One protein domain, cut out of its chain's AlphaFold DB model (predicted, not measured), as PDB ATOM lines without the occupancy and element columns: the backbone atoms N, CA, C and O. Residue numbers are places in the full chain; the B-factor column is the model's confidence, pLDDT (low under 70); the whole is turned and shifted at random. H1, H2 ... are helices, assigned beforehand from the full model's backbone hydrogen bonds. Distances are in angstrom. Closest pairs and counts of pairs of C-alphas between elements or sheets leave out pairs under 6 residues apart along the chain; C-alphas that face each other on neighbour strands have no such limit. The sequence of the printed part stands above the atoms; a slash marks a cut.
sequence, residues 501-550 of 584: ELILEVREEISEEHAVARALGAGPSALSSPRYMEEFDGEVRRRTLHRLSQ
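What this domain is: This is residues 501 to 550 of the 584 residues of an uncharacterized protein of Hericium alpestre (UniProt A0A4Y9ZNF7). The model is a long, open U of two helices: H1 runs out from the first printed residue, the chain turns round through the short helix H2 at one end, and H3 folds back the opposite way alongside H1. H1 and H3 are loosely side by side with few contacts between them, and their closest C-alphas lie well away from the turn, near the start of H1 and toward the end of H3. The printed part has 50 residues with three named helices, in the order H1, H2, H3, and no named strand; the class is all helix. The whole is only just loose, close to compact, with a radius of gyration of the C-alphas of 12.0 A, and it is elongated, spanning 35 by 19 by 13 A.

How they stand to each other: H1, residues 501 to 519, and H3, residues 530 to 550, are close but not clearly touching, with 2 pairs of C-alphas within 8 A. Their closest C-alphas are those of Val 506 and Thr 544, 7.4 A apart. They run opposite ways at a shallow tilt of 34 degrees, only just short of steep, and their centres are 12.4 A apart. H2, residues 524 to 527, and H1 are near each other, with 7 pairs of C-alphas within 10 A and the closest 8.1 A apart. H2 and H3 are close but not clearly touching; their closest C-alphas are those of Leu 527 and Met 533, 7.3 A apart. Of the O i to N i+4 pairs, 14 of 15 in H1 and 16 of 17 in H3 are within hydrogen-bond range; H2 is too short for such a pair, and its 1 pair of O i and N i+3 is not within range.

Where its parts are: H1 begins at C-alpha 501, at (-24.762, 31.948, -43.995), and ends at C-alpha 519, at (-35.715, 17.058, -24.539), 26.8 A away. After a tight link of 4 residues comes H2, from Pro 524 to Leu 527. A tight link of 2 residues leads to H3, which runs 30.3 A from C-alpha 530 to C-alpha 550, at (-25.588, 44.704, -36.352).

The domain as a whole: The C-alphas farthest apart are those of Ser 525 and Gln 550, at 35.9 A, while those of the first and last printed residues, Glu 501 and Gln 550, are 14.9 A apart. Residues 528 to 535, of which 530 to 535 belong to H3, stand free. The printed part has no cut, and both links are tight. The mean pLDDT of the printed part is 80.4, and no printed residue is under 70.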
ATOM      1  N   GLU A 501     -25.261  32.497 -45.265       76.31
ATOM      2  CA  GLU A 501     -24.762  31.948 -43.995       76.31
ATOM      3  C   GLU A 501     -25.658  32.345 -42.811       76.31
ATOM      4  O   GLU A 501     -26.056  31.478 -42.037       76.31
ATOM      5  N   LEU A 502     -26.084  33.614 -42.720       78.38
ATOM      6  CA  LEU A 502     -27.009  34.074 -41.673       78.38
ATOM      7  C   LEU A 502     -28.362  33.326 -41.699       78.38
ATOM      8  O   LEU A 502     -28.949  33.055 -40.652       78.38
ATOM      9  N   ILE A 503     -28.866  32.972 -42.888       76.75
ATOM     10  CA  ILE A 503     -30.096  32.174 -43.043       76.75
ATOM     11  C   ILE A 503     -29.889  30.723 -42.581       76.75
ATOM     12  O   ILE A 503     -30.811  30.129 -42.016       76.75
ATOM     13  N   LEU A 504     -28.704  30.147 -42.801       81.25
ATOM     14  CA  LEU A 504     -28.363  28.804 -42.323       81.25
ATOM     15  C   LEU A 504     -28.182  28.782 -40.797       81.25
ATOM     16  O   LEU A 504     -28.810  27.951 -40.146       81.25
ATOM     17  N   GLU A 505     -27.453  29.743 -40.220       82.38
ATOM     18  CA  GLU A 505     -27.266  29.887 -38.766       82.38
ATOM     19  C   GLU A 505     -28.617  29.991 -38.029       82.38
ATOM     20  O   GLU A 505     -28.886  29.243 -37.088       82.38
ATOM     21  N   VAL A 506     -29.522  30.861 -38.498       83.12
ATOM     22  CA  VAL A 506     -30.868  31.010 -37.911       83.12
ATOM     23  C   VAL A 506     -31.696  29.724 -38.047       83.12
ATOM     24  O   VAL A 506     -32.497  29.408 -37.165       83.12
ATOM     25  N   ARG A 507     -31.510  28.950 -39.122       82.50
ATOM     26  CA  ARG A 507     -32.203  27.669 -39.321       82.50
ATOM     27  C   ARG A 507     -31.692  26.577 -38.377       82.50
ATOM     28  O   ARG A 507     -32.492  25.744 -37.945       82.50
ATOM     29  N   GLU A 508     -30.403  26.578 -38.053       85.12
ATOM     30  CA  GLU A 508     -29.820  25.662 -37.068       85.12
ATOM     31  C   GLU A 508     -30.246  26.041 -35.641       85.12
ATOM     32  O   GLU A 508     -30.749  25.174 -34.930       85.12
ATOM     33  N   GLU A 509     -30.228  27.327 -35.268       81.31
ATOM     34  CA  GLU A 509     -30.716  27.814 -33.961       81.31
ATOM     35  C   GLU A 509     -32.188  27.425 -33.697       81.31
ATOM     36  O   GLU A 509     -32.527  26.936 -32.618       81.31
ATOM     37  N   ILE A 510     -33.066  27.545 -34.703       84.62
ATOM     38  CA  ILE A 510     -34.468  27.086 -34.619       84.62
ATOM     39  C   ILE A 510     -34.551  25.562 -34.422       84.62
ATOM     40  O   ILE A 510     -35.397  25.074 -33.664       84.62
ATOM     41  N   SER A 511     -33.687  24.795 -35.094       85.44
ATOM     42  CA  SER A 511     -33.629  23.332 -34.978       85.44
ATOM     43  C   SER A 511     -33.175  22.892 -33.582       85.44
ATOM     44  O   SER A 511     -33.766  21.973 -33.004       85.44
ATOM     45  N   GLU A 512     -32.184  23.583 -33.009       86.00
ATOM     46  CA  GLU A 512     -31.690  23.353 -31.650       86.00
ATOM     47  C   GLU A 512     -32.734  23.708 -30.587       86.00
ATOM     48  O   GLU A 512     -33.012  22.872 -29.725       86.00
ATOM     49  N   GLU A 513     -33.402  24.865 -30.663       79.44
ATOM     50  CA  GLU A 513     -34.471  25.195 -29.706       79.44
ATOM     51  C   GLU A 513     -35.643  24.195 -29.799       79.44
ATOM     52  O   GLU A 513     -36.163  23.746 -28.772       79.44
ATOM     53  N   HIS A 514     -35.987  23.717 -31.004       83.00
ATOM     54  CA  HIS A 514     -36.947  22.620 -31.182       83.00
ATOM     55  C   HIS A 514     -36.437  21.255 -30.684       83.00
ATOM     56  O   HIS A 514     -37.251  20.368 -30.408       83.00
ATOM     57  N   ALA A 515     -35.127  21.024 -30.587       83.62
ATOM     58  CA  ALA A 515     -34.556  19.821 -29.976       83.62
ATOM     59  C   ALA A 515     -34.575  19.917 -28.441       83.62
ATOM     60  O   ALA A 515     -35.039  18.986 -27.780       83.62
ATOM     61  N   VAL A 516     -34.181  21.065 -27.879       85.31
ATOM     62  CA  VAL A 516     -34.224  21.354 -26.436       85.31
ATOM     63  C   VAL A 516     -35.654  21.286 -25.901       85.31
ATOM     64  O   VAL A 516     -35.892  20.630 -24.888       85.31
ATOM     65  N   ALA A 517     -36.638  21.865 -26.598       81.75
ATOM     66  CA  ALA A 517     -38.039  21.783 -26.186       81.75
ATOM     67  C   ALA A 517     -38.547  20.325 -26.120       81.75
ATOM     68  O   ALA A 517     -39.222  19.945 -25.161       81.75
ATOM     69  N   ARG A 518     -38.162  19.476 -27.088       84.69
ATOM     70  CA  ARG A 518     -38.464  18.030 -27.064       84.69
ATOM     71  C   ARG A 518     -37.743  17.303 -25.926       84.69
ATOM     72  O   ARG A 518     -38.366  16.477 -25.264       84.69
ATOM     73  N   ALA A 519     -36.477  17.626 -25.657       79.00
ATOM     74  CA  ALA A 519     -35.715  17.058 -24.539       79.00
ATOM     75  C   ALA A 519     -36.309  17.427 -23.164       79.00
ATOM     76  O   ALA A 519     -36.272  16.622 -22.238       79.00
ATOM     77  N   LEU A 520     -36.930  18.606 -23.050       85.50
ATOM     78  CA  LEU A 520     -37.686  19.055 -21.873       85.50
ATOM     79  C   LEU A 520     -39.117  18.481 -21.795       85.50
ATOM     80  O   LEU A 520     -39.907  18.904 -20.951       85.50
ATOM     81  N   GLY A 521     -39.469  17.515 -22.650       74.25
ATOM     82  CA  GLY A 521     -40.751  16.810 -22.601       74.25
ATOM     83  C   GLY A 521     -41.926  17.543 -23.255       74.25
ATOM     84  O   GLY A 521     -43.072  17.133 -23.056       74.25
ATOM     85  N   ALA A 522     -41.689  18.594 -24.052       84.81
ATOM     86  CA  ALA A 522     -42.751  19.216 -24.839       84.81
ATOM     87  C   ALA A 522     -43.228  18.251 -25.941       84.81
ATOM     88  O   ALA A 522     -42.598  18.099 -26.988       84.81
ATOM     89  N   GLY A 523     -44.358  17.583 -25.693       84.25
ATOM     90  CA  GLY A 523     -44.995  16.705 -26.673       84.25
ATOM     91  C   GLY A 523     -45.396  17.456 -27.954       84.25
ATOM     92  O   GLY A 523     -45.605  18.672 -27.919       84.25
ATOM     93  N   PRO A 524     -45.569  16.759 -29.094       79.81
ATOM     94  CA  PRO A 524     -45.845  17.397 -30.386       79.81
ATOM     95  C   PRO A 524     -47.118  18.264 -30.385       79.81
ATOM     96  O   PRO A 524     -47.176  19.270 -31.091       79.81
ATOM     97  N   SER A 525     -48.104  17.942 -29.543       72.81
ATOM     98  CA  SER A 525     -49.326  18.737 -29.338       72.81
ATOM     99  C   SER A 525     -49.104  20.069 -28.604       72.81
ATOM    100  O   SER A 525     -49.945  20.957 -28.689       72.81
ATOM    101  N   ALA A 526     -47.997  20.224 -27.869       75.94
ATOM    102  CA  ALA A 526     -47.627  21.485 -27.221       75.94
ATOM    103  C   ALA A 526     -46.894  22.415 -28.199       75.94
ATOM    104  O   ALA A 526     -47.212  23.599 -28.275       75.94
ATOM    105  N   LEU A 527     -45.981  21.857 -29.004       76.50
ATOM    106  CA  LEU A 527     -45.238  22.580 -30.047       76.50
ATOM    107  C   LEU A 527     -46.133  23.056 -31.205       76.50
ATOM    108  O   LEU A 527     -45.781  23.996 -31.903       76.50
ATOM    109  N   SER A 528     -47.300  22.432 -31.393       80.00
ATOM    110  CA  SER A 528     -48.332  22.849 -32.357       80.00
ATOM    111  C   SER A 528     -49.418  23.754 -31.752       80.00
ATOM    112  O   SER A 528     -50.399  24.078 -32.420       80.00
ATOM    113  N   SER A 529     -49.253  24.205 -30.503       87.88
ATOM    114  CA  SER A 529     -50.121  25.231 -29.919       87.88
ATOM    115  C   SER A 529     -49.921  26.563 -30.658       87.88
ATOM    116  O   SER A 529     -48.782  27.030 -30.736       87.88
ATOM    117  N   PRO A 530     -50.982  27.239 -31.143       76.81
ATOM    118  CA  PRO A 530     -50.836  28.503 -31.872       76.81
ATOM    119  C   PRO A 530     -50.167  29.587 -31.017       76.81
ATOM    120  O   PRO A 530     -49.434  30.418 -31.538       76.81
ATOM    121  N   ARG A 531     -50.343  29.522 -29.692       76.31
ATOM    122  CA  ARG A 531     -49.677  30.415 -28.742       76.31
ATOM    123  C   ARG A 531     -48.177  30.130 -28.595       76.31
ATOM    124  O   ARG A 531     -47.416  31.067 -28.393       76.31
ATOM    125  N   TYR A 532     -47.753  28.866 -28.694       84.44
ATOM    126  CA  TYR A 532     -46.325  28.532 -28.713       84.44
ATOM    127  C   TYR A 532     -45.683  29.092 -29.985       84.44
ATOM    128  O   TYR A 532     -44.673  29.775 -29.894       84.44
ATOM    129  N   MET A 533     -46.323  28.886 -31.143       82.81
ATOM    130  CA  MET A 533     -45.866  29.442 -32.422       82.81
ATOM    131  C   MET A 533     -45.787  30.977 -32.387       82.81
ATOM    132  O   MET A 533     -44.762  31.533 -32.753       82.81
ATOM    133  N   GLU A 534     -46.812  31.672 -31.881       80.88
ATOM    134  CA  GLU A 534     -46.830  33.143 -31.814       80.88
ATOM    135  C   GLU A 534     -45.773  33.721 -30.850       80.88
ATOM    136  O   GLU A 534     -45.105  34.706 -31.179       80.88
ATOM    137  N   GLU A 535     -45.565  33.101 -29.679       81.00
ATOM    138  CA  GLU A 535     -44.509  33.510 -28.738       81.00
ATOM    139  C   GLU A 535     -43.096  33.168 -29.278       81.00
ATOM    140  O   GLU A 535     -42.171  33.963 -29.092       81.00
ATOM    141  N   PHE A 536     -42.936  32.051 -30.004       85.44
ATOM    142  CA  PHE A 536     -41.676  31.600 -30.617       85.44
ATOM    143  C   PHE A 536     -41.281  32.435 -31.845       85.44
ATOM    144  O   PHE A 536     -40.220  33.062 -31.836       85.44
ATOM    145  N   ASP A 537     -42.150  32.543 -32.856       82.75
ATOM    146  CA  ASP A 537     -41.945  33.386 -34.045       82.75
ATOM    147  C   ASP A 537     -41.689  34.845 -33.636       82.75
ATOM    148  O   ASP A 537     -40.838  35.534 -34.207       82.75
ATOM    149  N   GLY A 538     -42.391  35.315 -32.599       85.38
ATOM    150  CA  GLY A 538     -42.210  36.639 -32.018       85.38
ATOM    151  C   GLY A 538     -40.847  36.863 -31.355       85.38
ATOM    152  O   GLY A 538     -40.403  38.011 -31.296       85.38
ATOM    153  N   GLU A 539     -40.173  35.825 -30.849       81.62
ATOM    154  CA  GLU A 539     -38.814  35.891 -30.282       81.62
ATOM    155  C   GLU A 539     -37.743  35.709 -31.362       81.62
ATOM    156  O   GLU A 539     -36.861  36.563 -31.482       81.62
ATOM    157  N   VAL A 540     -37.867  34.681 -32.210       82.19
ATOM    158  CA  VAL A 540     -36.970  34.429 -33.351       82.19
ATOM    159  C   VAL A 540     -36.874  35.676 -34.229       82.19
ATOM    160  O   VAL A 540     -35.781  36.202 -34.435       82.19
ATOM    161  N   ARG A 541     -38.012  36.255 -34.639       75.44
ATOM    162  CA  ARG A 541     -38.046  37.485 -35.450       75.44
ATOM    163  C   ARG A 541     -37.351  38.667 -34.768       75.44
ATOM    164  O   ARG A 541     -36.740  39.483 -35.455       75.44
ATOM    165  N   ARG A 542     -37.406  38.773 -33.432       79.44
ATOM    166  CA  ARG A 542     -36.677  39.810 -32.678       79.44
ATOM    167  C   ARG A 542     -35.168  39.551 -32.662       79.44
ATOM    168  O   ARG A 542     -34.419  40.509 -32.846       79.44
ATOM    169  N   ARG A 543     -34.712  38.297 -32.526       80.38
ATOM    170  CA  ARG A 543     -33.283  37.940 -32.646       80.38
ATOM    171  C   ARG A 543     -32.749  38.193 -34.056       80.38
ATOM    172  O   ARG A 543     -31.711  38.837 -34.190       80.38
ATOM    173  N   THR A 544     -33.471  37.776 -35.099       77.44
ATOM    174  CA  THR A 544     -33.066  37.982 -36.500       77.44
ATOM    175  C   THR A 544     -32.974  39.469 -36.843       77.44
ATOM    176  O   THR A 544     -31.949  39.908 -37.359       77.44
ATOM    177  N   LEU A 545     -33.983  40.281 -36.491       73.31
ATOM    178  CA  LEU A 545     -33.931  41.737 -36.691       73.31
ATOM    179  C   LEU A 545     -32.777  42.391 -35.912       73.31
ATOM    180  O   LEU A 545     -32.134  43.305 -36.423       73.31
ATOM    181  N   HIS A 546     -32.473  41.904 -34.706       81.06
ATOM    182  CA  HIS A 546     -31.338  42.386 -33.922       81.06
ATOM    183  C   HIS A 546     -29.986  42.032 -34.570       81.06
ATOM    184  O   HIS A 546     -29.147  42.923 -34.689       81.06
ATOM    185  N   ARG A 547     -29.777  40.799 -35.070       77.12
ATOM    186  CA  ARG A 547     -28.560  40.442 -35.835       77.12
ATOM    187  C   ARG A 547     -28.441  41.265 -37.121       77.12
ATOM    188  O   ARG A 547     -27.396  41.866 -37.351       77.12
ATOM    189  N   LEU A 548     -29.517  41.398 -37.899       71.00
ATOM    190  CA  LEU A 548     -29.528  42.233 -39.110       71.00
ATOM    191  C   LEU A 548     -29.167  43.699 -38.810       71.00
ATOM    192  O   LEU A 548     -28.403  44.302 -39.559       71.00
ATOM    193  N   SER A 549     -29.617  44.252 -37.676       72.19
ATOM    194  CA  SER A 549     -29.245  45.612 -37.246       72.19
ATOM    195  C   SER A 549     -27.772  45.786 -36.840       72.19
ATOM    196  O   SER A 549     -27.310  46.918 -36.741       72.19
ATOM    197  N   GLN A 550     -27.034  44.691 -36.619       70.31
ATOM    198  CA  GLN A 550     -25.588  44.704 -36.352       70.31
ATOM    199  C   GLN A 550     -24.746  44.474 -37.617       70.31
ATOM    200  O   GLN A 550     -23.597  44.903 -37.662       70.31
TER     201      GLN A 550